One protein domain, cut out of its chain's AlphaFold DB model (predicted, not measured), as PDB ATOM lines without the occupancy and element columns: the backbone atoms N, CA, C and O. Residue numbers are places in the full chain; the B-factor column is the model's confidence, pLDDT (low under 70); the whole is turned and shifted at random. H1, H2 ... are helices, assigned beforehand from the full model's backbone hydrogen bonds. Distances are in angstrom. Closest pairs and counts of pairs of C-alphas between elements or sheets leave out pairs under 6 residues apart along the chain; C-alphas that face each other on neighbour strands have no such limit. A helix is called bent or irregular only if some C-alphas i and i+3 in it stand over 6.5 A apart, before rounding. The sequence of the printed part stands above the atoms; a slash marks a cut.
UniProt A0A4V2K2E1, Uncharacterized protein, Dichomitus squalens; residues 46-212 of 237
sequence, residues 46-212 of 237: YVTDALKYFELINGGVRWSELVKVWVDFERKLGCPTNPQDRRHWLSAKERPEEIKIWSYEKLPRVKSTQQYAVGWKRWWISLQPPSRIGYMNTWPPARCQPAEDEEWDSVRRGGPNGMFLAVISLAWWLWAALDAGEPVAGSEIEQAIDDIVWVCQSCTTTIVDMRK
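What this domain is: This is residues 46 to 212 of the 237 residues of an uncharacterized protein of Dichomitus squalens (UniProt A0A4V2K2E1). Five helices, H1, H2, H4, H7 and H8, make a bundle at shallow tilts: the longest, H8, packs on H2 and H7, H4 packs on H7, and H1 folds back along H2 at the side away from H8, with H7 nearest the middle. The short H3 lies over H7 on the side away from H2, reached by the long stretch of residues 77 to 96, while the short H5 and H6 lie at the side of the bundle away from H1. The printed part has 167 residues with eight named helices, H1 to H8 in order along the chain, and no named strand: the class is all helix. It is compact, with a radius of gyration of the C-alphas of 15.2 A, and spans 46 by 36 by 30 A.

How they stand to each other: H8, residues 188 to 212, touches H2, residues 60 to 76, the same way at a shallow tilt of 29 degrees; their closest C-alphas, those of Leu 66 and Val 197, are 5.3 A apart. With residues 189 to 196 alone, H8 touches H7, residues 163 to 179, closest at the C-alphas of Leu 174 and Ile 189, 6.6 A; H7 and H8 form a helical hairpin, opposite ways at 22 degrees. H7 touches H4, residues 113 to 127, opposite ways at a shallow tilt of 17 degrees, closest at the C-alphas of Thr 113 and Ala 177, 6.2 A. H1, residues 46 to 55, and H2 form a helical hairpin and only just touch, with 3 pairs of C-alphas within 8 A, the closest those of Val 47 and Val 71, 7.5 A. H3, residues 97 to 101, is close to H7 but not clearly touching, 6.9 A between the closest C-alphas, those of Ile 99 and Ser 169. H5, residues 130 to 133, and H6, residues 149 to 154, are close but not clearly touching, with the closest C-alphas, those of Pro 130 and Glu 151, 7.4 A apart. H1 and H8 are apart. Every O i to N i+4 pair is within hydrogen-bond range in H1, H2, H3, H4 and H7; in H8 it is 20 of 21, in H6 0 of 2 with 2 of 3 O i to N i+3 pairs, and H5 is too short for such a pair.

Where its parts are: H8 is 36.7 A long from first to last C-alpha and ends at C-alpha 212, (7.818, -26.317, 19.986). H2 is 25.0 A, H7 24.5 A, H4 21.0 A and H1 14.2 A long; H1 begins at C-alpha 46, (-4.055, -6.554, 38.778). H6 is irregular, but only just: C-alphas 151 and 154 are 7.0 A apart.

The domain as a whole: The two C-alphas farthest apart, those of Lys 111 and Lys 212, are 47.6 A apart. The printed part has no cut. The links H2 to H3, H3 to H4 and H5 to H6 are long. The mean pLDDT of the printed part is 90.9, and residues 104, 135, 210 and 212 are under 70.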
ATOM      1  N   TYR A  46      -2.780  -6.596  39.508       90.69
ATOM      2  CA  TYR A  46      -4.055  -6.554  38.778       90.69
ATOM      3  C   TYR A  46      -4.715  -7.934  38.654       90.69
ATOM      4  O   TYR A  46      -5.934  -8.024  38.735       90.69
ATOM      5  N   VAL A  47      -3.931  -9.007  38.494       93.69
ATOM      6  CA  VAL A  47      -4.463 -10.376  38.442       93.69
ATOM      7  C   VAL A  47      -4.915 -10.806  39.830       93.69
ATOM      8  O   VAL A  47      -6.015 -11.326  39.978       93.69
ATOM      9  N   THR A  48      -4.107 -10.562  40.864       93.62
ATOM     10  CA  THR A  48      -4.483 -10.936  42.236       93.62
ATOM     11  C   THR A  48      -5.708 -10.173  42.734       93.62
ATOM     12  O   THR A  48      -6.551 -10.749  43.416       93.62
ATOM     13  N   ASP A  49      -5.841  -8.897  42.379       91.56
ATOM     14  CA  ASP A  49      -6.978  -8.067  42.773       91.56
ATOM     15  C   ASP A  49      -8.234  -8.436  41.976       91.56
ATOM     16  O   ASP A  49      -9.323  -8.506  42.547       91.56
ATOM     17  N   ALA A  50      -8.083  -8.784  40.694       93.00
ATOM     18  CA  ALA A  50      -9.156  -9.365  39.896       93.00
ATOM     19  C   ALA A  50      -9.659 -10.692  40.477       93.00
ATOM     20  O   ALA A  50     -10.865 -10.890  40.558       93.00
ATOM     21  N   LEU A  51      -8.763 -11.581  40.920       94.38
ATOM     22  CA  LEU A  51      -9.145 -12.855  41.537       94.38
ATOM     23  C   LEU A  51      -9.960 -12.647  42.813       94.38
ATOM     24  O   LEU A  51     -11.048 -13.207  42.921       94.38
ATOM     25  N   LYS A  52      -9.504 -11.767  43.715       92.19
ATOM     26  CA  LYS A  52     -10.275 -11.387  44.912       92.19
ATOM     27  C   LYS A  52     -11.660 -10.859  44.542       92.19
ATOM     28  O   LYS A  52     -12.634 -11.168  45.214       92.19
ATOM     29  N   TYR A  53     -11.755 -10.058  43.480       91.06
ATOM     30  CA  TYR A  53     -13.036  -9.551  43.001       91.06
ATOM     31  C   TYR A  53     -13.923 -10.669  42.423       91.06
ATOM     32  O   TYR A  53     -15.107 -10.744  42.746       91.06
ATOM     33  N   PHE A  54     -13.368 -11.562  41.603       94.12
ATOM     34  CA  PHE A  54     -14.103 -12.652  40.958       94.12
ATOM     35  C   PHE A  54     -14.570 -13.735  41.931       94.12
ATOM     36  O   PHE A  54     -15.604 -14.350  41.674       94.12
ATOM     37  N   GLU A  55     -13.867 -13.936  43.047       91.94
ATOM     38  CA  GLU A  55     -14.285 -14.819  44.146       91.94
ATOM     39  C   GLU A  55     -15.592 -14.363  44.810       91.94
ATOM     40  O   GLU A  55     -16.346 -15.189  45.322       91.94
ATOM     41  N   LEU A  56     -15.902 -13.063  44.767       90.88
ATOM     42  CA  LEU A  56     -17.151 -12.522  45.309       90.88
ATOM     43  C   LEU A  56     -18.363 -12.817  44.412       90.88
ATOM     44  O   LEU A  56     -19.505 -12.640  44.837       90.88
ATOM     45  N   ILE A  57     -18.138 -13.248  43.167       90.19
ATOM     46  CA  ILE A  57     -19.196 -13.506  42.192       90.19
ATOM     47  C   ILE A  57     -19.573 -14.985  42.251       90.19
ATOM     48  O   ILE A  57     -18.817 -15.856  41.821       90.19
ATOM     49  N   ASN A  58     -20.787 -15.281  42.725       87.00
ATOM     50  CA  ASN A  58     -21.327 -16.642  42.770       87.00
ATOM     51  C   ASN A  58     -21.823 -17.116  41.385       87.00
ATOM     52  O   ASN A  58     -23.000 -17.409  41.188       87.00
ATOM     53  N   GLY A  59     -20.917 -17.150  40.408       89.00
ATOM     54  CA  GLY A  59     -21.194 -17.483  39.007       89.00
ATOM     55  C   GLY A  59     -21.267 -18.979  38.681       89.00
ATOM     56  O   GLY A  59     -21.406 -19.349  37.516       89.00
ATOM     57  N   GLY A  60     -21.131 -19.847  39.686       93.69
ATOM     58  CA  GLY A  60     -21.103 -21.298  39.510       93.69
ATOM     59  C   GLY A  60     -19.850 -21.828  38.798       93.69
ATOM     60  O   GLY A  60     -18.867 -21.123  38.577       93.69
ATOM     61  N   VAL A  61     -19.891 -23.114  38.436       95.38
ATOM     62  CA  VAL A  61     -18.725 -23.870  37.936       95.38
ATOM     63  C   VAL A  61     -18.163 -23.295  36.634       95.38
ATOM     64  O   VAL A  61     -16.947 -23.206  36.482       95.38
ATOM     65  N   ARG A  62     -19.032 -22.866  35.710       95.69
ATOM     66  CA  ARG A  62     -18.620 -22.283  34.423       95.69
ATOM     67  C   ARG A  62     -17.851 -20.978  34.590       95.69
ATOM     68  O   ARG A  62     -16.836 -20.771  33.931       95.69
ATOM     69  N   TRP A  63     -18.285 -20.126  35.516       97.31
ATOM     70  CA  TRP A  63     -17.559 -18.905  35.853       97.31
ATOM     71  C   TRP A  63     -16.175 -19.210  36.438       97.31
ATOM     72  O   TRP A  63     -15.177 -18.641  36.000       97.31
ATOM     73  N   SER A  64     -16.085 -20.155  37.378       97.06
ATOM     74  CA  SER A  64     -14.797 -20.567  37.951       97.06
ATOM     75  C   SER A  64     -13.842 -21.149  36.900       97.06
ATOM     76  O   SER A  64     -12.639 -20.883  36.944       97.06
ATOM     77  N   GLU A  65     -14.366 -21.911  35.936       97.25
ATOM     78  CA  GLU A  65     -13.600 -22.421  34.794       97.25
ATOM     79  C   GLU A  65     -13.026 -21.277  33.947       97.25
ATOM     80  O   GLU A  65     -11.827 -21.272  33.664       97.25
ATOM     81  N   LEU A  66     -13.845 -20.272  33.616       98.19
ATOM     82  CA  LEU A  66     -13.398 -19.077  32.901       98.19
ATOM     83  C   LEU A  66     -12.272 -18.349  33.635       98.19
ATOM     84  O   LEU A  66     -11.247 -18.049  33.024       98.19
ATOM     85  N   VAL A  67     -12.433 -18.088  34.934       98.12
ATOM     86  CA  VAL A  67     -11.415 -17.386  35.730       98.12
ATOM     87  C   VAL A  67     -10.086 -18.143  35.696       98.12
ATOM     88  O   VAL A  67      -9.040 -17.541  35.451       98.12
ATOM     89  N   LYS A  68     -10.115 -19.472  35.860       97.00
ATOM     90  CA  LYS A  68      -8.917 -20.318  35.771       97.00
ATOM     91  C   LYS A  68      -8.254 -20.229  34.392       97.00
ATOM     92  O   LYS A  68      -7.049 -20.004  34.300       97.00
ATOM     93  N   VAL A  69      -9.040 -20.387  33.328       97.81
ATOM     94  CA  VAL A  69      -8.549 -20.351  31.942       97.81
ATOM     95  C   VAL A  69      -7.968 -18.979  31.585       97.81
ATOM     96  O   VAL A  69      -6.953 -18.904  30.892       97.81
ATOM     97  N   TRP A  70      -8.562 -17.894  32.084       97.81
ATOM     98  CA  TRP A  70      -8.033 -16.545  31.904       97.81
ATOM     99  C   TRP A  70      -6.680 -16.353  32.604       97.81
ATOM    100  O   TRP A  70      -5.755 -15.821  31.990       97.81
ATOM    101  N   VAL A  71      -6.505 -16.837  33.839       96.44
ATOM    102  CA  VAL A  71      -5.200 -16.774  34.527       96.44
ATOM    103  C   VAL A  71      -4.119 -17.525  33.743       96.44
ATOM    104  O   VAL A  71      -3.000 -17.027  33.593       96.44
ATOM    105  N   ASP A  72      -4.446 -18.699  33.201       95.56
ATOM    106  CA  ASP A  72      -3.521 -19.462  32.357       95.56
ATOM    107  C   ASP A  72      -3.187 -18.721  31.051       95.56
ATOM    108  O   ASP A  72      -2.039 -18.752  30.589       95.56
ATOM    109  N   PHE A  73      -4.165 -18.021  30.471       96.00
ATOM    110  CA  PHE A  73      -3.972 -17.151  29.312       96.00
ATOM    111  C   PHE A  73      -3.011 -15.995  29.612       96.00
ATOM    112  O   PHE A  73      -2.036 -15.813  28.878       96.00
ATOM    113  N   GLU A  74      -3.211 -15.274  30.718       95.62
ATOM    114  CA  GLU A  74      -2.313 -14.196  31.158       95.62
ATOM    115  C   GLU A  74      -0.889 -14.722  31.377       95.62
ATOM    116  O   GLU A  74       0.072 -14.161  30.842       95.62
ATOM    117  N   ARG A  75      -0.748 -15.863  32.069       93.38
ATOM    118  CA  ARG A  75       0.555 -16.489  32.336       93.38
ATOM    119  C   ARG A  75       1.292 -16.844  31.048       93.38
ATOM    120  O   ARG A  75       2.496 -16.611  30.942       93.38
ATOM    121  N   LYS A  76       0.595 -17.382  30.046       93.12
ATOM    122  CA  LYS A  76       1.206 -17.743  28.754       93.12
ATOM    123  C   LYS A  76       1.644 -16.526  27.939       93.12
ATOM    124  O   LYS A  76       2.631 -16.642  27.206       93.12
ATOM    125  N   LEU A  77       0.972 -15.388  28.110       91.62
ATOM    126  CA  LEU A  77       1.353 -14.093  27.538       91.62
ATOM    127  C   LEU A  77       2.392 -13.323  28.374       91.62
ATOM    128  O   LEU A  77       2.778 -12.222  27.989       91.62
ATOM    129  N   GLY A  78       2.861 -13.891  29.490       91.44
ATOM    130  CA  GLY A  78       3.878 -13.281  30.352       91.44
ATOM    131  C   GLY A  78       3.346 -12.192  31.289       91.44
ATOM    132  O   GLY A  78       4.143 -11.424  31.816       91.44
ATOM    133  N   CYS A  79       2.024 -12.122  31.484       88.81
ATOM    134  CA  CYS A  79       1.319 -11.164  32.341       88.81
ATOM    135  C   CYS A  79       1.798  -9.700  32.178       88.81
ATOM    136  O   CYS A  79       2.392  -9.144  33.107       88.81
ATOM    137  N   PRO A  80       1.563  -9.052  31.021       89.56
ATOM    138  CA  PRO A  80       2.008  -7.680  30.781       89.56
ATOM    139  C   PRO A  80       1.509  -6.709  31.861       89.56
ATOM    140  O   PRO A  80       0.306  -6.574  32.081       89.56
ATOM    141  N   THR A  81       2.425  -6.007  32.531       89.38
ATOM    142  CA  THR A  81       2.088  -5.151  33.683       89.38
ATOM    143  C   THR A  81       2.018  -3.666  33.365       89.38
ATOM    144  O   THR A  81       1.378  -2.936  34.112       89.38
ATOM    145  N   ASN A  82       2.652  -3.203  32.282       87.94
ATOM    146  CA  ASN A  82       2.667  -1.792  31.899       87.94
ATOM    147  C   ASN A  82       1.306  -1.389  31.295       87.94
ATOM    148  O   ASN A  82       1.029  -1.747  30.144       87.94
ATOM    149  N   PRO A  83       0.456  -0.623  32.008       84.19
ATOM    150  CA  PRO A  83      -0.861  -0.275  31.497       84.19
ATOM    151  C   PRO A  83      -0.796   0.700  30.315       84.19
ATOM    152  O   PRO A  83      -1.763   0.769  29.562       84.19
ATOM    153  N   GLN A  84       0.312   1.421  30.109       87.00
ATOM    154  CA  GLN A  84       0.501   2.349  28.989       87.00
ATOM    155  C   GLN A  84       0.937   1.655  27.686       87.00
ATOM    156  O   GLN A  84       0.915   2.289  26.629       87.00
ATOM    157  N   ASP A  85       1.304   0.370  27.721       89.12
ATOM    158  CA  ASP A  85       1.693  -0.356  26.511       89.12
ATOM    159  C   ASP A  85       0.467  -0.744  25.672       89.12
ATOM    160  O   ASP A  85      -0.226  -1.735  25.910       89.12
ATOM    161  N   ARG A  86       0.223   0.055  24.631       89.75
ATOM    162  CA  ARG A  86      -0.930  -0.083  23.733       89.75
ATOM    163  C   ARG A  86      -0.929  -1.381  22.926       89.75
ATOM    164  O   ARG A  86      -1.981  -1.756  22.415       89.75
ATOM    165  N   ARG A  87       0.201  -2.092  22.830       89.44
ATOM    166  CA  ARG A  87       0.272  -3.412  22.174       89.44
ATOM    167  C   ARG A  87      -0.490  -4.484  22.944       89.44
ATOM    168  O   ARG A  87      -0.734  -5.555  22.405       89.44
ATOM    169  N   HIS A  88      -0.867  -4.213  24.187       89.81
ATOM    170  CA  HIS A  88      -1.628  -5.123  25.034       89.81
ATOM    171  C   HIS A  88      -3.080  -4.668  25.224       89.81
ATOM    172  O   HIS A  88      -3.805  -5.223  26.041       89.81
ATOM    173  N   TRP A  89      -3.528  -3.656  24.478       93.31
ATOM    174  CA  TRP A  89      -4.879  -3.129  24.616       93.31
ATOM    175  C   TRP A  89      -5.828  -3.826  23.651       93.31
ATOM    176  O   TRP A  89      -5.565  -3.903  22.450       93.31
ATOM    177  N   LEU A  90      -6.979  -4.254  24.162       94.12
ATOM    178  CA  LEU A  90      -8.123  -4.539  23.301       94.12
ATOM    179  C   LEU A  90      -8.588  -3.252  22.614       94.12
ATOM    180  O   LEU A  90      -8.453  -2.146  23.153       94.12
ATOM    181  N   SER A  91      -9.203  -3.392  21.440       91.50
ATOM    182  CA  SER A  91      -9.801  -2.252  20.746       91.50
ATOM    183  C   SER A  91     -10.828  -1.538  21.634       91.50
ATOM    184  O   SER A  91     -11.574  -2.152  22.406       91.50
ATOM    185  N   ALA A  92     -10.851  -0.208  21.545       90.19
ATOM    186  CA  ALA A  92     -11.860   0.624  22.198       90.19
ATOM    187  C   ALA A  92     -13.137   0.782  21.353       90.19
ATOM    188  O   ALA A  92     -14.128   1.325  21.838       90.19
ATOM    189  N   LYS A  93     -13.118   0.316  20.097       88.75
ATOM    190  CA  LYS A  93     -14.273   0.339  19.194       88.75
ATOM    191  C   LYS A  93     -15.428  -0.462  19.805       88.75
ATOM    192  O   LYS A  93     -15.196  -1.551  20.304       88.75
ATOM    193  N   GLU A  94     -16.641   0.093  19.790       88.12
ATOM    194  CA  GLU A  94     -17.867  -0.486  20.379       88.12
ATOM    195  C   GLU A  94     -17.832  -0.809  21.886       88.12
ATOM    196  O   GLU A  94     -18.824  -1.315  22.408       88.12
ATOM    197  N   ARG A  95     -16.743  -0.492  22.601       90.38
ATOM    198  CA  ARG A  95     -16.575  -0.800  24.027       90.38
ATOM    199  C   ARG A  95     -17.712  -0.196  24.871       90.38
ATOM    200  O   ARG A  95     -17.954   1.008  24.725       90.38
ATOM    201  N   PRO A  96     -18.352  -0.972  25.774       89.31
ATOM    202  CA  PRO A  96     -19.352  -0.450  26.701       89.31
ATOM    203  C   PRO A  96     -18.827   0.759  27.480       89.31
ATOM    204  O   PRO A  96     -17.666   0.785  27.900       89.31
ATOM    205  N   GLU A  97     -19.681   1.764  27.664       85.38
ATOM    206  CA  GLU A  97     -19.303   3.032  28.298       85.38
ATOM    207  C   GLU A  97     -18.866   2.821  29.752       85.38
ATOM    208  O   GLU A  97     -17.931   3.462  30.227       85.38
ATOM    209  N   GLU A  98     -19.466   1.836  30.421       86.69
ATOM    210  CA  GLU A  98     -19.132   1.398  31.771       86.69
ATOM    211  C   GLU A  98     -17.646   1.066  31.923       86.69
ATOM    212  O   GLU A  98     -17.056   1.391  32.948       86.69
ATOM    213  N   ILE A  99     -17.014   0.483  30.896       85.62
ATOM    214  CA  ILE A  99     -15.587   0.135  30.940       85.62
ATOM    215  C   ILE A  99     -14.712   1.396  30.908       85.62
ATOM    216  O   ILE A  99     -13.623   1.399  31.474       85.62
ATOM    217  N   LYS A 100     -15.162   2.481  30.264       81.44
ATOM    218  CA  LYS A 100     -14.369   3.718  30.145       81.44
ATOM    219  C   LYS A 100     -14.288   4.500  31.454       81.44
ATOM    220  O   LYS A 100     -13.296   5.181  31.683       81.44
ATOM    221  N   ILE A 101     -15.331   4.425  32.276       80.88
ATOM    222  CA  ILE A 101     -15.460   5.204  33.517       80.88
ATOM    223  C   ILE A 101     -15.155   4.389  34.781       80.88
ATOM    224  O   ILE A 101     -15.246   4.920  35.887       80.88
ATOM    225  N   TRP A 102     -14.851   3.100  34.634       80.75
ATOM    226  CA  TRP A 102     -14.704   2.182  35.754       80.75
ATOM    227  C   TRP A 102     -13.426   2.419  36.569       80.75
ATOM    228  O   TRP A 102     -12.349   2.677  36.033       80.75
ATOM    229  N   SER A 103     -13.559   2.246  37.886       76.25
ATOM    230  CA  SER A 103     -12.457   2.059  38.825       76.25
ATOM    231  C   SER A 103     -12.844   1.019  39.880       76.25
ATOM    232  O   SER A 103     -14.028   0.786  40.134       76.25
ATOM    233  N   TYR A 104     -11.856   0.427  40.552       69.88
ATOM    234  CA  TYR A 104     -12.098  -0.513  41.654       69.88
ATOM    235  C   TYR A 104     -12.915   0.084  42.815       69.88
ATOM    236  O   TYR A 104     -13.536  -0.658  43.567       69.88
ATOM    237  N   GLU A 105     -12.959   1.411  42.953       72.56
ATOM    238  CA  GLU A 105     -13.727   2.094  44.003       72.56
ATOM    239  C   GLU A 105     -15.229   2.170  43.698       72.56
ATOM    240  O   GLU A 105     -16.045   2.315  44.610       72.56
ATOM    241  N   LYS A 106     -15.610   2.125  42.414       73.06
ATOM    242  CA  LYS A 106     -16.991   2.330  41.966       73.06
ATOM    243  C   LYS A 106     -17.355   1.295  40.916       73.06
ATOM    244  O   LYS A 106     -17.037   1.446  39.735       73.06
ATOM    245  N   LEU A 107     -18.079   0.266  41.350       73.94
ATOM    246  CA  LEU A 107     -18.647  -0.709  40.429       73.94
ATOM    247  C   LEU A 107     -19.615  -0.024  39.459       73.94
ATOM    248  O   LEU A 107     -20.433   0.798  39.891       73.94
ATOM    249  N   PRO A 108     -19.554  -0.339  38.154       78.94
ATOM    250  CA  PRO A 108     -20.455   0.266  37.196       78.94
ATOM    251  C   PRO A 108     -21.862  -0.253  37.454       78.94
ATOM    252  O   PRO A 108     -22.095  -1.456  37.568       78.94
ATOM    253  N   ARG A 109     -22.823   0.663  37.552       80.94
ATOM    254  CA  ARG A 109     -24.219   0.285  37.746       80.94
ATOM    255  C   ARG A 109     -24.825  -0.125  36.407       80.94
ATOM    256  O   ARG A 109     -25.238   0.738  35.633       80.94
ATOM    257  N   VAL A 110     -24.930  -1.430  36.172       87.56
ATOM    258  CA  VAL A 110     -25.691  -1.990  35.049       87.56
ATOM    259  C   VAL A 110     -27.179  -1.751  35.316       87.56
ATOM    260  O   VAL A 110     -27.780  -2.382  36.177       87.56
ATOM    261  N   LYS A 111     -27.778  -0.775  34.623       85.38
ATOM    262  CA  LYS A 111     -29.192  -0.398  34.831       85.38
ATOM    263  C   LYS A 111     -30.174  -1.385  34.203       85.38
ATOM    264  O   LYS A 111     -31.297  -1.510  34.673       85.38
ATOM    265  N   SER A 112     -29.761  -2.019  33.112       91.75
ATOM    266  CA  SER A 112     -30.531  -3.015  32.377       91.75
ATOM    267  C   SER A 112     -29.563  -4.074  31.869       91.75
ATOM    268  O   SER A 112     -28.699  -3.780  31.040       91.75
ATOM    269  N   THR A 113     -29.724  -5.296  32.373       93.62
ATOM    270  CA  THR A 113     -28.999  -6.499  31.936       93.62
ATOM    271  C   THR A 113     -29.087  -6.665  30.423       93.62
ATOM    272  O   THR A 113     -28.074  -6.842  29.756       93.62
ATOM    273  N   GLN A 114     -30.282  -6.482  29.862       93.50
ATOM    274  CA  GLN A 114     -30.558  -6.604  28.433       93.50
ATOM    275  C   GLN A 114     -29.830  -5.555  27.574       93.50
ATOM    276  O   GLN A 114     -29.238  -5.893  26.549       93.50
ATOM    277  N   GLN A 115     -29.842  -4.278  27.973       93.44
ATOM    278  CA  GLN A 115     -29.127  -3.231  27.228       93.44
ATOM    279  C   GLN A 115     -27.612  -3.433  27.301       93.44
ATOM    280  O   GLN A 115     -26.915  -3.288  26.293       93.44
ATOM    281  N   TYR A 116     -27.118  -3.814  28.481       94.81
ATOM    282  CA  TYR A 116     -25.709  -4.116  28.679       94.81
ATOM    283  C   TYR A 116     -25.272  -5.318  27.838       94.81
ATOM    284  O   TYR A 116     -24.265  -5.228  27.139       94.81
ATOM    285  N   ALA A 117     -26.076  -6.385  27.806       95.62
ATOM    286  CA  ALA A 117     -25.865  -7.559  26.964       95.62
ATOM    287  C   ALA A 117     -25.661  -7.178  25.494       95.62
ATOM    288  O   ALA A 117     -24.705  -7.614  24.857       95.62
ATOM    289  N   VAL A 118     -26.538  -6.338  24.936       95.25
ATOM    290  CA  VAL A 118     -26.439  -5.900  23.533       95.25
ATOM    291  C   VAL A 118     -25.121  -5.164  23.276       95.25
ATOM    292  O   VAL A 118     -24.419  -5.484  22.313       95.25
ATOM    293  N   GLY A 119     -24.765  -4.208  24.138       95.00
ATOM    294  CA  GLY A 119     -23.519  -3.449  24.015       95.00
ATOM    295  C   GLY A 119     -22.276  -4.329  24.158       95.00
ATOM    296  O   GLY A 119     -21.363  -4.252  23.333       95.00
ATOM    297  N   TRP A 120     -22.273  -5.208  25.159       96.75
ATOM    298  CA  TRP A 120     -21.174  -6.123  25.444       96.75
ATOM    299  C   TRP A 120     -20.957  -7.118  24.300       96.75
ATOM    300  O   TRP A 120     -19.841  -7.232  23.798       96.75
ATOM    301  N   LYS A 121     -22.023  -7.768  23.806       96.31
ATOM    302  CA  LYS A 121     -21.946  -8.712  22.675       96.31
ATOM    303  C   LYS A 121     -21.407  -8.039  21.415       96.31
ATOM    304  O   LYS A 121     -20.539  -8.597  20.747       96.31
ATOM    305  N   ARG A 122     -21.876  -6.824  21.107       95.00
ATOM    306  CA  ARG A 122     -21.393  -6.039  19.960       95.00
ATOM    307  C   ARG A 122     -19.899  -5.732  20.074       95.00
ATOM    308  O   ARG A 122     -19.172  -5.878  19.093       95.00
ATOM    309  N   TRP A 123     -19.440  -5.340  21.261       95.75
ATOM    310  CA  TRP A 123     -18.021  -5.126  21.521       95.75
ATOM    311  C   TRP A 123     -17.214  -6.411  21.365       95.75
ATOM    312  O   TRP A 123     -16.249  -6.420  20.603       95.75
ATOM    313  N   TRP A 124     -17.640  -7.501  22.004       96.81
ATOM    314  CA  TRP A 124     -16.953  -8.786  21.928       96.81
ATOM    315  C   TRP A 124     -16.831  -9.297  20.490       96.81
ATOM    316  O   TRP A 124     -15.735  -9.673  20.080       96.81
ATOM    317  N   ILE A 125     -17.910  -9.223  19.700       95.12
ATOM    318  CA  ILE A 125     -17.913  -9.545  18.264       95.12
ATOM    319  C   ILE A 125     -16.891  -8.691  17.505       95.12
ATOM    320  O   ILE A 125     -16.141  -9.217  16.689       95.12
ATOM    321  N   SER A 126     -16.813  -7.387  17.795       93.50
ATOM    322  CA  SER A 126     -15.881  -6.476  17.115       93.50
ATOM    323  C   SER A 126     -14.399  -6.774  17.379       93.50
ATOM    324  O   SER A 126     -13.545  -6.296  16.633       93.50
ATOM    325  N   LEU A 127     -14.097  -7.533  18.438       95.00
ATOM    326  CA  LEU A 127     -12.745  -7.973  18.771       95.00
ATOM    327  C   LEU A 127     -12.356  -9.272  18.062       95.00
ATOM    328  O   LEU A 127     -11.165  -9.566  17.983       95.00
ATOM    329  N   GLN A 128     -13.321 -10.061  17.587       94.81
ATOM    330  CA  GLN A 128     -13.039 -11.402  17.087       94.81
ATOM    331  C   GLN A 128     -12.374 -11.401  15.706       94.81
ATOM    332  O   GLN A 128     -12.642 -10.511  14.894       94.81
ATOM    333  N   PRO A 129     -11.582 -12.449  15.409       93.38
ATOM    334  CA  PRO A 129     -11.153 -12.769  14.055       93.38
ATOM    335  C   PRO A 129     -12.305 -12.700  13.036       93.38
ATOM    336  O   PRO A 129     -13.385 -13.239  13.311       93.38
ATOM    337  N   PRO A 130     -12.101 -12.124  11.836       90.31
ATOM    338  CA  PRO A 130     -13.122 -12.100  10.786       90.31
ATOM    339  C   PRO A 130     -13.642 -13.495  10.416       90.31
ATOM    340  O   PRO A 130     -14.837 -13.663  10.165       90.31
ATOM    341  N   SER A 131     -12.769 -14.509  10.454       90.19
ATOM    342  CA  SER A 131     -13.117 -15.917  10.224       90.19
ATOM    343  C   SER A 131     -14.199 -16.457  11.169       90.19
ATOM    344  O   SER A 131     -14.948 -17.353  10.779       90.19
ATOM    345  N   ARG A 132     -14.346 -15.886  12.373       91.69
ATOM    346  CA  ARG A 132     -15.363 -16.286  13.362       91.69
ATOM    347  C   ARG A 132     -16.716 -15.601  13.189       91.69
ATOM    348  O   ARG A 132     -17.717 -16.084  13.716       91.69
ATOM    349  N   ILE A 133     -16.747 -14.451  12.520       87.62
ATOM    350  CA  ILE A 133     -17.889 -13.527  12.563       87.62
ATOM    351  C   ILE A 133     -18.857 -13.710  11.383       87.62
ATOM    352  O   ILE A 133     -20.023 -13.313  11.465       87.62
ATOM    353  N   GLY A 134     -18.440 -14.426  10.334       75.12
ATOM    354  CA  GLY A 134     -19.281 -14.710   9.170       75.12
ATOM    355  C   GLY A 134     -19.852 -13.438   8.524       75.12
ATOM    356  O   GLY A 134     -19.429 -12.323   8.809       75.12
ATOM    357  N   TYR A 135     -20.840 -13.588   7.639       69.00
ATOM    358  CA  TYR A 135     -21.466 -12.433   6.971       69.00
ATOM    359  C   TYR A 135     -22.521 -11.717   7.823       69.00
ATOM    360  O   TYR A 135     -22.873 -10.578   7.531       69.00
ATOM    361  N   MET A 136     -23.056 -12.384   8.848       71.94
ATOM    362  CA  MET A 136     -24.250 -11.937   9.576       71.94
ATOM    363  C   MET A 136     -23.955 -11.431  10.995       71.94
ATOM    364  O   MET A 136     -24.894 -11.094  11.709       71.94
ATOM    365  N   ASN A 137     -22.683 -11.370  11.419       79.12
ATOM    366  CA  ASN A 137     -22.287 -11.006  12.788       79.12
ATOM    367  C   ASN A 137     -23.107 -11.757  13.854       79.12
ATOM    368  O   ASN A 137     -23.609 -11.160  14.810       79.12
ATOM    369  N   THR A 138     -23.313 -13.059  13.649       84.88
ATOM    370  CA  THR A 138     -24.205 -13.861  14.490       84.88
ATOM    371  C   THR A 138     -23.633 -14.048  15.886       84.88
ATOM    372  O   THR A 138     -22.429 -14.230  16.061       84.88
ATOM    373  N   TRP A 139     -24.525 -14.036  16.875       91.88
ATOM    374  CA  TRP A 139     -24.210 -14.390  18.249       91.88
ATOM    375  C   TRP A 139     -24.632 -15.840  18.545       91.88
ATOM    376  O   TRP A 139     -25.747 -16.210  18.169       91.88
ATOM    377  N   PRO A 140     -23.804 -16.635  19.249       92.25
ATOM    378  CA  PRO A 140     -22.402 -16.362  19.584       92.25
ATOM    379  C   PRO A 140     -21.492 -16.468  18.340       92.25
ATOM    380  O   PRO A 140     -21.884 -17.097  17.353       92.25
ATOM    381  N   PRO A 141     -20.281 -15.875  18.363       93.25
ATOM    382  CA  PRO A 141     -19.295 -16.067  17.301       93.25
ATOM    383  C   PRO A 141     -19.011 -17.553  17.037       93.25
ATOM    384  O   PRO A 141     -18.979 -18.368  17.963       93.25
ATOM    385  N   ALA A 142     -18.746 -17.920  15.781       92.31
ATOM    386  CA  ALA A 142     -18.438 -19.304  15.440       92.31
ATOM    387  C   ALA A 142     -17.159 -19.770  16.158       92.31
ATOM    388  O   ALA A 142     -16.168 -19.041  16.243       92.31
ATOM    389  N   ARG A 143     -17.157 -20.998  16.681       92.31
ATOM    390  CA  ARG A 143     -15.992 -21.615  17.342       92.31
ATOM    391  C   ARG A 143     -15.130 -22.380  16.339       92.31
ATOM    392  O   ARG A 143     -14.903 -23.578  16.474       92.31
ATOM    393  N   CYS A 144     -14.700 -21.679  15.296       89.12
ATOM    394  CA  CYS A 144     -13.769 -22.180  14.293       89.12
ATOM    395  C   CYS A 144     -12.373 -21.608  14.547       89.12
ATOM    396  O   CYS A 144     -12.223 -20.414  14.799       89.12
ATOM    397  N   GLN A 145     -11.349 -22.458  14.467       87.81
ATOM    398  CA  GLN A 145      -9.966 -21.996  14.522       87.81
ATOM    399  C   GLN A 145      -9.670 -21.154  13.264       87.81
ATOM    400  O   GLN A 145      -9.897 -21.653  12.158       87.81
ATOM    401  N   PRO A 146      -9.173 -19.911  13.407       88.56
ATOM    402  CA  PRO A 146      -8.672 -19.122  12.287       88.56
ATOM    403  C   PRO A 146      -7.572 -19.857  11.518       88.56
ATOM    404  O   PRO A 146      -6.832 -20.654  12.101       88.56
ATOM    405  N   ALA A 147      -7.480 -19.597  10.213       86.81
ATOM    406  CA  ALA A 147      -6.474 -20.238   9.366       86.81
ATOM    407  C   ALA A 147      -5.071 -19.698   9.667       86.81
ATOM    408  O   ALA A 147      -4.123 -20.476   9.756       86.81
ATOM    409  N   GLU A 148      -4.979 -18.383   9.867       89.00
ATOM    410  CA  GLU A 148      -3.741 -17.678  10.189       89.00
ATOM    411  C   GLU A 148      -3.734 -17.286  11.674       89.00
ATOM    412  O   GLU A 148      -4.761 -16.890  12.237       89.00
ATOM    413  N   ASP A 149      -2.580 -17.407  12.333       88.19
ATOM    414  CA  ASP A 149      -2.472 -17.133  13.772       88.19
ATOM    415  C   ASP A 149      -2.658 -15.644  14.089       88.19
ATOM    416  O   ASP A 149      -3.240 -15.286  15.114       88.19
ATOM    417  N   GLU A 150      -2.224 -14.787  13.167       91.00
ATOM    418  CA  GLU A 150      -2.276 -13.328  13.238       91.00
ATOM    419  C   GLU A 150      -3.713 -12.808  13.313       91.00
ATOM    420  O   GLU A 150      -3.956 -11.715  13.824       91.00
ATOM    421  N   GLU A 151      -4.704 -13.588  12.866       91.50
ATOM    422  CA  GLU A 151      -6.108 -13.212  13.032       91.50
ATOM    423  C   GLU A 151      -6.500 -13.072  14.511       91.50
ATOM    424  O   GLU A 151      -7.422 -12.324  14.842       91.50
ATOM    425  N   TRP A 152      -5.791 -13.752  15.417       94.31
ATOM    426  CA  TRP A 152      -6.008 -13.629  16.852       94.31
ATOM    427  C   TRP A 152      -5.459 -12.339  17.450       94.31
ATOM    428  O   TRP A 152      -5.822 -12.017  18.583       94.31
ATOM    429  N   ASP A 153      -4.623 -11.581  16.738       92.31
ATOM    430  CA  ASP A 153      -3.939 -10.406  17.279       92.31
ATOM    431  C   ASP A 153      -4.905  -9.365  17.851       92.31
ATOM    432  O   ASP A 153      -4.560  -8.641  18.781       92.31
ATOM    433  N   SER A 154      -6.130  -9.252  17.344       91.50
ATOM    434  CA  SER A 154      -7.107  -8.290  17.870       91.50
ATOM    435  C   SER A 154      -7.593  -8.619  19.286       91.50
ATOM    436  O   SER A 154      -7.920  -7.702  20.042       91.50
ATOM    437  N   VAL A 155      -7.621  -9.903  19.660       95.44
ATOM    438  CA  VAL A 155      -8.193 -10.392  20.927       95.44
ATOM    439  C   VAL A 155      -7.158 -11.064  21.837       95.44
ATOM    440  O   VAL A 155      -7.336 -11.100  23.055       95.44
ATOM    441  N   ARG A 156      -6.026 -11.526  21.293       95.75
ATOM    442  CA  ARG A 156      -4.902 -12.121  22.031       95.75
ATOM    443  C   ARG A 156      -4.048 -11.040  22.693       95.75
ATOM    444  O   ARG A 156      -2.898 -10.792  22.337       95.75
ATOM    445  N   ARG A 157      -4.638 -10.361  23.670       96.00
ATOM    446  CA  ARG A 157      -4.024  -9.255  24.404       96.00
ATOM    447  C   ARG A 157      -4.115  -9.554  25.897       96.00
ATOM    448  O   ARG A 157      -5.212  -9.757  26.401       96.00
ATOM    449  N   GLY A 158      -2.979  -9.631  26.588       94.38
ATOM    450  CA  GLY A 158      -2.922  -9.785  28.048       94.38
ATOM    451  C   GLY A 158      -2.864  -8.435  28.763       94.38
ATOM    452  O   GLY A 158      -2.906  -7.388  28.122       94.38
ATOM    453  N   GLY A 159      -2.713  -8.449  30.080       94.81
ATOM    454  CA  GLY A 159      -2.527  -7.245  30.886       94.81
ATOM    455  C   GLY A 159      -3.828  -6.533  31.276       94.81
ATOM    456  O   GLY A 159      -4.926  -6.937  30.883       94.81
ATOM    457  N   PRO A 160      -3.728  -5.420  32.026       92.69
ATOM    458  CA  PRO A 160      -4.879  -4.735  32.627       92.69
ATOM    459  C   PRO A 160      -5.815  -4.056  31.613       92.69
ATOM    460  O   PRO A 160      -6.919  -3.661  31.966       92.69
ATOM    461  N   ASN A 161      -5.396  -3.913  30.354       93.31
ATOM    462  CA  ASN A 161      -6.226  -3.387  29.262       93.31
ATOM    463  C   ASN A 161      -6.515  -4.442  28.172       93.31
ATOM    464  O   ASN A 161      -7.063  -4.109  27.115       93.31
ATOM    465  N   GLY A 162      -6.124  -5.695  28.422       95.88
ATOM    466  CA  GLY A 162      -6.295  -6.838  27.534       95.88
ATOM    467  C   GLY A 162      -7.562  -7.635  27.851       95.88
ATOM    468  O   GLY A 162      -8.602  -7.066  28.187       95.88
ATOM    469  N   MET A 163      -7.461  -8.964  27.783       97.25
ATOM    470  CA  MET A 163      -8.531  -9.929  28.064       97.25
ATOM    471  C   MET A 163      -9.158  -9.735  29.446       97.25
ATOM    472  O   MET A 163     -10.361  -9.939  29.600       97.25
ATOM    473  N   PHE A 164      -8.386  -9.247  30.423       96.12
ATOM    474  CA  PHE A 164      -8.917  -8.820  31.716       96.12
ATOM    475  C   PHE A 164     -10.161  -7.925  31.581       96.12
ATOM    476  O   PHE A 164     -11.149  -8.163  32.271       96.12
ATOM    477  N   LEU A 165     -10.165  -6.956  30.652       95.38
ATOM    478  CA  LEU A 165     -11.314  -6.067  30.439       95.38
ATOM    479  C   LEU A 165     -12.564  -6.819  29.971       95.38
ATOM    480  O   LEU A 165     -13.677  -6.436  30.331       95.38
ATOM    481  N   ALA A 166     -12.408  -7.875  29.172       97.44
ATOM    482  CA  ALA A 166     -13.532  -8.700  28.739       97.44
ATOM    483  C   ALA A 166     -14.100  -9.516  29.911       97.44
ATOM    484  O   ALA A 166     -15.313  -9.551  30.099       97.44
ATOM    485  N   VAL A 167     -13.230 -10.091  30.747       97.88
ATOM    486  CA  VAL A 167     -13.644 -10.896  31.908       97.88
ATOM    487  C   VAL A 167     -14.291 -10.030  32.994       97.88
ATOM    488  O   VAL A 167     -15.363 -10.376  33.484       97.88
ATOM    489  N   ILE A 168     -13.704  -8.877  33.341       95.56
ATOM    490  CA  ILE A 168     -14.250  -7.980  34.377       95.56
ATOM    491  C   ILE A 168     -15.606  -7.388  33.978       95.56
ATOM    492  O   ILE A 168     -16.513  -7.305  34.801       95.56
ATOM    493  N   SER A 169     -15.779  -7.037  32.703       96.00
ATOM    494  CA  SER A 169     -17.052  -6.518  32.200       96.00
ATOM    495  C   SER A 169     -18.130  -7.600  32.102       96.00
ATOM    496  O   SER A 169     -19.292  -7.338  32.408       96.00
ATOM    497  N   LEU A 170     -17.753  -8.839  31.760       97.12
ATOM    498  CA  LEU A 170     -18.663  -9.984  31.821       97.12
ATOM    499  C   LEU A 170     -19.085 -10.294  33.264       97.12
ATOM    500  O   LEU A 170     -20.249 -10.603  33.506       97.12
ATOM    501  N   ALA A 171     -18.175 -10.136  34.229       95.94
ATOM    502  CA  ALA A 171     -18.480 -10.231  35.654       95.94
ATOM    503  C   ALA A 171     -19.587  -9.252  36.080       95.94
ATOM    504  O   ALA A 171     -20.470  -9.632  36.846       95.94
ATOM    505  N   TRP A 172     -19.588  -8.016  35.567       94.94
ATOM    506  CA  TRP A 172     -20.653  -7.049  35.865       94.94
ATOM    507  C   TRP A 172     -22.001  -7.482  35.296       94.94
ATOM    508  O   TRP A 172     -23.021  -7.336  35.968       94.94
ATOM    509  N   TRP A 173     -22.009  -8.033  34.079       95.75
ATOM    510  CA  TRP A 173     -23.228  -8.564  33.475       95.75
ATOM    511  C   TRP A 173     -23.776  -9.745  34.280       95.75
ATOM    512  O   TRP A 173     -24.955  -9.758  34.630       95.75
ATOM    513  N   LEU A 174     -22.905 -10.692  34.635       96.00
ATOM    514  CA  LEU A 174     -23.250 -11.849  35.453       96.00
ATOM    515  C   LEU A 174     -23.788 -11.433  36.824       96.00
ATOM    516  O   LEU A 174     -24.834 -11.919  37.244       96.00
ATOM    517  N   TRP A 175     -23.114 -10.504  37.499       94.56
ATOM    518  CA  TRP A 175     -23.559  -9.993  38.791       94.56
ATOM    519  C   TRP A 175     -24.933  -9.316  38.700       94.56
ATOM    520  O   TRP A 175     -25.806  -9.610  39.511       94.56
ATOM    521  N   ALA A 176     -25.157  -8.477  37.684       93.94
ATOM    522  CA  ALA A 176     -26.442  -7.812  37.476       93.94
ATOM    523  C   ALA A 176     -27.588  -8.798  37.190       93.94
ATOM    524  O   ALA A 176     -28.700  -8.595  37.669       93.94
ATOM    525  N   ALA A 177     -27.324  -9.872  36.440       94.56
ATOM    526  CA  ALA A 177     -28.307 -10.923  36.190       94.56
ATOM    527  C   ALA A 177     -28.641 -11.712  37.466       94.56
ATOM    528  O   ALA A 177     -29.813 -11.956  37.746       94.56
ATOM    529  N   LEU A 178     -27.628 -12.050  38.272       93.88
ATOM    530  CA  LEU A 178     -27.823 -12.716  39.563       93.88
ATOM    531  C   LEU A 178     -28.630 -11.848  40.541       93.88
ATOM    532  O   LEU A 178     -29.552 -12.356  41.173       93.88
ATOM    533  N   ASP A 179     -28.319 -10.552  40.634       92.75
ATOM    534  CA  ASP A 179     -29.048  -9.589  41.476       92.75
ATOM    535  C   ASP A 179     -30.515  -9.440  41.034       92.75
ATOM    536  O   ASP A 179     -31.422  -9.379  41.864       92.75
ATOM    537  N   ALA A 180     -30.767  -9.480  39.723       93.25
ATOM    538  CA  ALA A 180     -32.110  -9.466  39.148       93.25
ATOM    539  C   ALA A 180     -32.858 -10.816  39.250       93.25
ATOM    540  O   ALA A 180     -34.037 -10.885  38.898       93.25
ATOM    541  N   GLY A 181     -32.203 -11.888  39.716       93.88
ATOM    542  CA  GLY A 181     -32.778 -13.236  39.772       93.88
ATOM    543  C   GLY A 181     -32.980 -13.889  38.397       93.88
ATOM    544  O   GLY A 181     -33.805 -14.793  38.259       93.88
ATOM    545  N   GLU A 182     -32.258 -13.431  37.371       93.75
ATOM    546  CA  GLU A 182     -32.305 -14.003  36.026       93.75
ATOM    547  C   GLU A 182     -31.580 -15.364  35.984       93.75
ATOM    548  O   GLU A 182     -30.524 -15.537  36.602       93.75
ATOM    549  N   PRO A 183     -32.105 -16.359  35.244       92.69
ATOM    550  CA  PRO A 183     -31.433 -17.643  35.102       92.69
ATOM    551  C   PRO A 183     -30.144 -17.487  34.287       92.69
ATOM    552  O   PRO A 183     -30.168 -17.005  33.157       92.69
ATOM    553  N   VAL A 184     -29.016 -17.943  34.839       93.56
ATOM    554  CA  VAL A 184     -27.718 -17.919  34.140       93.56
ATOM    555  C   VAL A 184     -27.571 -19.110  33.189       93.56
ATOM    556  O   VAL A 184     -27.075 -18.943  32.075       93.56
ATOM    557  N   ALA A 185     -28.032 -20.297  33.589       92.38
ATOM    558  CA  ALA A 185     -27.948 -21.503  32.764       92.38
ATOM    559  C   ALA A 185     -28.806 -21.373  31.492       92.38
ATOM    560  O   ALA A 185     -29.977 -20.996  31.553       92.38
ATOM    561  N   GLY A 186     -28.221 -21.686  30.339       91.06
ATOM    562  CA  GLY A 186     -28.808 -21.538  29.009       91.06
ATOM    563  C   GLY A 186     -28.903 -20.093  28.506       91.06
ATOM    564  O   GLY A 186     -29.385 -19.870  27.394       91.06
ATOM    565  N   SER A 187     -28.465 -19.105  29.293       95.31
ATOM    566  CA  SER A 187     -28.581 -17.688  28.939       95.31
ATOM    567  C   SER A 187     -27.480 -17.220  27.985       95.31
ATOM    568  O   SER A 187     -26.497 -17.913  27.715       95.31
ATOM    569  N   GLU A 188     -27.611 -15.987  27.494       96.25
ATOM    570  CA  GLU A 188     -26.565 -15.350  26.688       96.25
ATOM    571  C   GLU A 188     -25.272 -15.096  27.481       96.25
ATOM    572  O   GLU A 188     -24.198 -15.037  26.881       96.25
ATOM    573  N   ILE A 189     -25.354 -14.987  28.814       96.62
ATOM    574  CA  ILE A 189     -24.186 -14.822  29.690       96.62
ATOM    575  C   ILE A 189     -23.366 -16.105  29.707       96.62
ATOM    576  O   ILE A 189     -22.150 -16.048  29.557       96.62
ATOM    577  N   GLU A 190     -24.014 -17.266  29.837       96.62
ATOM    578  CA  GLU A 190     -23.308 -18.551  29.791       96.62
ATOM    579  C   GLU A 190     -22.653 -18.768  28.420       96.62
ATOM    580  O   GLU A 190     -21.489 -19.152  28.347       96.62
ATOM    581  N   GLN A 191     -23.338 -18.397  27.332       97.38
ATOM    582  CA  GLN A 191     -22.741 -18.425  25.991       97.38
ATOM    583  C   GLN A 191     -21.507 -17.517  25.878       97.38
ATOM    584  O   GLN A 191     -20.530 -17.902  25.234       97.38
ATOM    585  N   ALA A 192     -21.532 -16.332  26.502       97.94
ATOM    586  CA  ALA A 192     -20.385 -15.428  26.552       97.94
ATOM    587  C   ALA A 192     -19.230 -16.008  27.386       97.94
ATOM    588  O   ALA A 192     -18.083 -15.941  26.947       97.94
ATOM    589  N   ILE A 193     -19.524 -16.618  28.543       98.25
ATOM    590  CA  ILE A 193     -18.536 -17.313  29.384       98.25
ATOM    591  C   ILE A 193     -17.834 -18.397  28.564       98.25
ATOM    592  O   ILE A 193     -16.605 -18.396  28.456       98.25
ATOM    593  N   ASP A 194     -18.613 -19.273  27.930       97.75
ATOM    594  CA  ASP A 194     -18.074 -20.368  27.134       97.75
ATOM    595  C   ASP A 194     -17.271 -19.862  25.920       97.75
ATOM    596  O   ASP A 194     -16.294 -20.495  25.514       97.75
ATOM    597  N   ASP A 195     -17.658 -18.727  25.319       97.94
ATOM    598  CA  ASP A 195     -16.908 -18.151  24.201       97.94
ATOM    599  C   ASP A 195     -15.542 -17.609  24.634       97.94
ATOM    600  O   ASP A 195     -14.542 -17.886  23.971       97.94
ATOM    601  N   ILE A 196     -15.464 -16.895  25.765       98.12
ATOM    602  CA  ILE A 196     -14.174 -16.415  26.283       98.12
ATOM    603  C   ILE A 196     -13.276 -17.594  26.674       98.12
ATOM    604  O   ILE A 196     -12.084 -17.573  26.351       98.12
ATOM    605  N   VAL A 197     -13.828 -18.633  27.319       98.12
ATOM    606  CA  VAL A 197     -13.091 -19.872  27.634       98.12
ATOM    607  C   VAL A 197     -12.465 -20.440  26.365       98.12
ATOM    608  O   VAL A 197     -11.253 -20.668  26.315       98.12
ATOM    609  N   TRP A 198     -13.276 -20.610  25.320       97.31
ATOM    610  CA  TRP A 198     -12.820 -21.166  24.055       97.31
ATOM    611  C   TRP A 198     -11.757 -20.284  23.379       97.31
ATOM    612  O   TRP A 198     -10.738 -20.807  22.922       97.31
ATOM    613  N   VAL A 199     -11.918 -18.954  23.368       97.00
ATOM    614  CA  VAL A 199     -10.917 -18.017  22.815       97.00
ATOM    615  C   VAL A 199      -9.588 -18.114  23.561       97.00
ATOM    616  O   VAL A 199      -8.528 -18.198  22.934       97.00
ATOM    617  N   CYS A 200      -9.629 -18.135  24.894       97.38
ATOM    618  CA  CYS A 200      -8.430 -18.234  25.715       97.38
ATOM    619  C   CYS A 200      -7.705 -19.567  25.480       97.38
ATOM    620  O   CYS A 200      -6.488 -19.587  25.287       97.38
ATOM    621  N   GLN A 201      -8.433 -20.684  25.427       96.12
ATOM    622  CA  GLN A 201      -7.866 -22.004  25.131       96.12
ATOM    623  C   GLN A 201      -7.266 -22.077  23.719       96.12
ATOM    624  O   GLN A 201      -6.153 -22.579  23.545       96.12
ATOM    625  N   SER A 202      -7.957 -21.514  22.729       94.69
ATOM    626  CA  SER A 202      -7.503 -21.498  21.334       94.69
ATOM    627  C   SER A 202      -6.211 -20.696  21.186       94.69
ATOM    628  O   SER A 202      -5.208 -21.218  20.703       94.69
ATOM    629  N   CYS A 203      -6.175 -19.468  21.715       93.06
ATOM    630  CA  CYS A 203      -4.968 -18.637  21.703       93.06
ATOM    631  C   CYS A 203      -3.793 -19.298  22.433       93.06
ATOM    632  O   CYS A 203      -2.643 -19.201  22.012       93.06
ATOM    633  N   THR A 204      -4.067 -19.963  23.553       90.69
ATOM    634  CA  THR A 204      -3.017 -20.538  24.397       90.69
ATOM    635  C   THR A 204      -2.482 -21.876  23.915       90.69
ATOM    636  O   THR A 204      -1.378 -22.251  24.323       90.69
ATOM    637  N   THR A 205      -3.238 -22.599  23.093       87.75
ATOM    638  CA  THR A 205      -2.759 -23.801  22.406       87.75
ATOM    639  C   THR A 205      -1.780 -23.398  21.309       87.75
ATOM    640  O   THR A 205      -0.648 -23.880  21.312       87.75
ATOM    641  N   THR A 206      -2.128 -22.399  20.488       77.31
ATOM    642  CA  THR A 206      -1.239 -21.942  19.410       77.31
ATOM    643  C   THR A 206       0.102 -21.411  19.922       77.31
ATOM    644  O   THR A 206       1.147 -21.722  19.354       77.31
ATOM    645  N   ILE A 207       0.117 -20.687  21.050       78.19
ATOM    646  CA  ILE A 207       1.370 -20.206  21.670       78.19
ATOM    647  C   ILE A 207       2.315 -21.364  22.028       78.19
ATOM    648  O   ILE A 207       3.533 -21.237  21.898       78.19
ATOM    649  N   VAL A 208       1.776 -22.490  22.507       73.88
ATOM    650  CA  VAL A 208       2.591 -23.655  22.882       73.88
ATOM    651  C   VAL A 208       3.186 -24.315  21.643       73.88
ATOM    652  O   VAL A 208       4.360 -24.681  21.666       73.88
ATOM    653  N   ASP A 209       2.416 -24.424  20.564       72.06
ATOM    654  CA  ASP A 209       2.886 -25.038  19.320       72.06
ATOM    655  C   ASP A 209       3.975 -24.200  18.642       72.06
ATOM    656  O   ASP A 209       4.976 -24.752  18.179       72.06
ATOM    657  N   MET A 210       3.865 -22.867  18.684       68.31
ATOM    658  CA  MET A 210       4.909 -21.969  18.171       68.31
ATOM    659  C   MET A 210       6.231 -22.101  18.936       68.31
ATOM    660  O   MET A 210       7.297 -21.996  18.339       68.31
ATOM    661  N   ARG A 211       6.188 -22.393  20.242       72.38
ATOM    662  CA  ARG A 211       7.401 -22.624  21.051       72.38
ATOM    663  C   ARG A 211       8.055 -23.985  20.799       72.38
ATOM    664  O   ARG A 211       9.203 -24.171  21.191       72.38
ATOM    665  N   LYS A 212       7.336 -24.944  20.205       68.94
ATOM    666  CA  LYS A 212       7.818 -26.317  19.986       68.94
ATOM    667  C   LYS A 212       8.474 -26.543  18.627       68.94
ATOM    668  O   LYS A 212       9.131 -27.571  18.487       68.94
TER     669      LYS A 212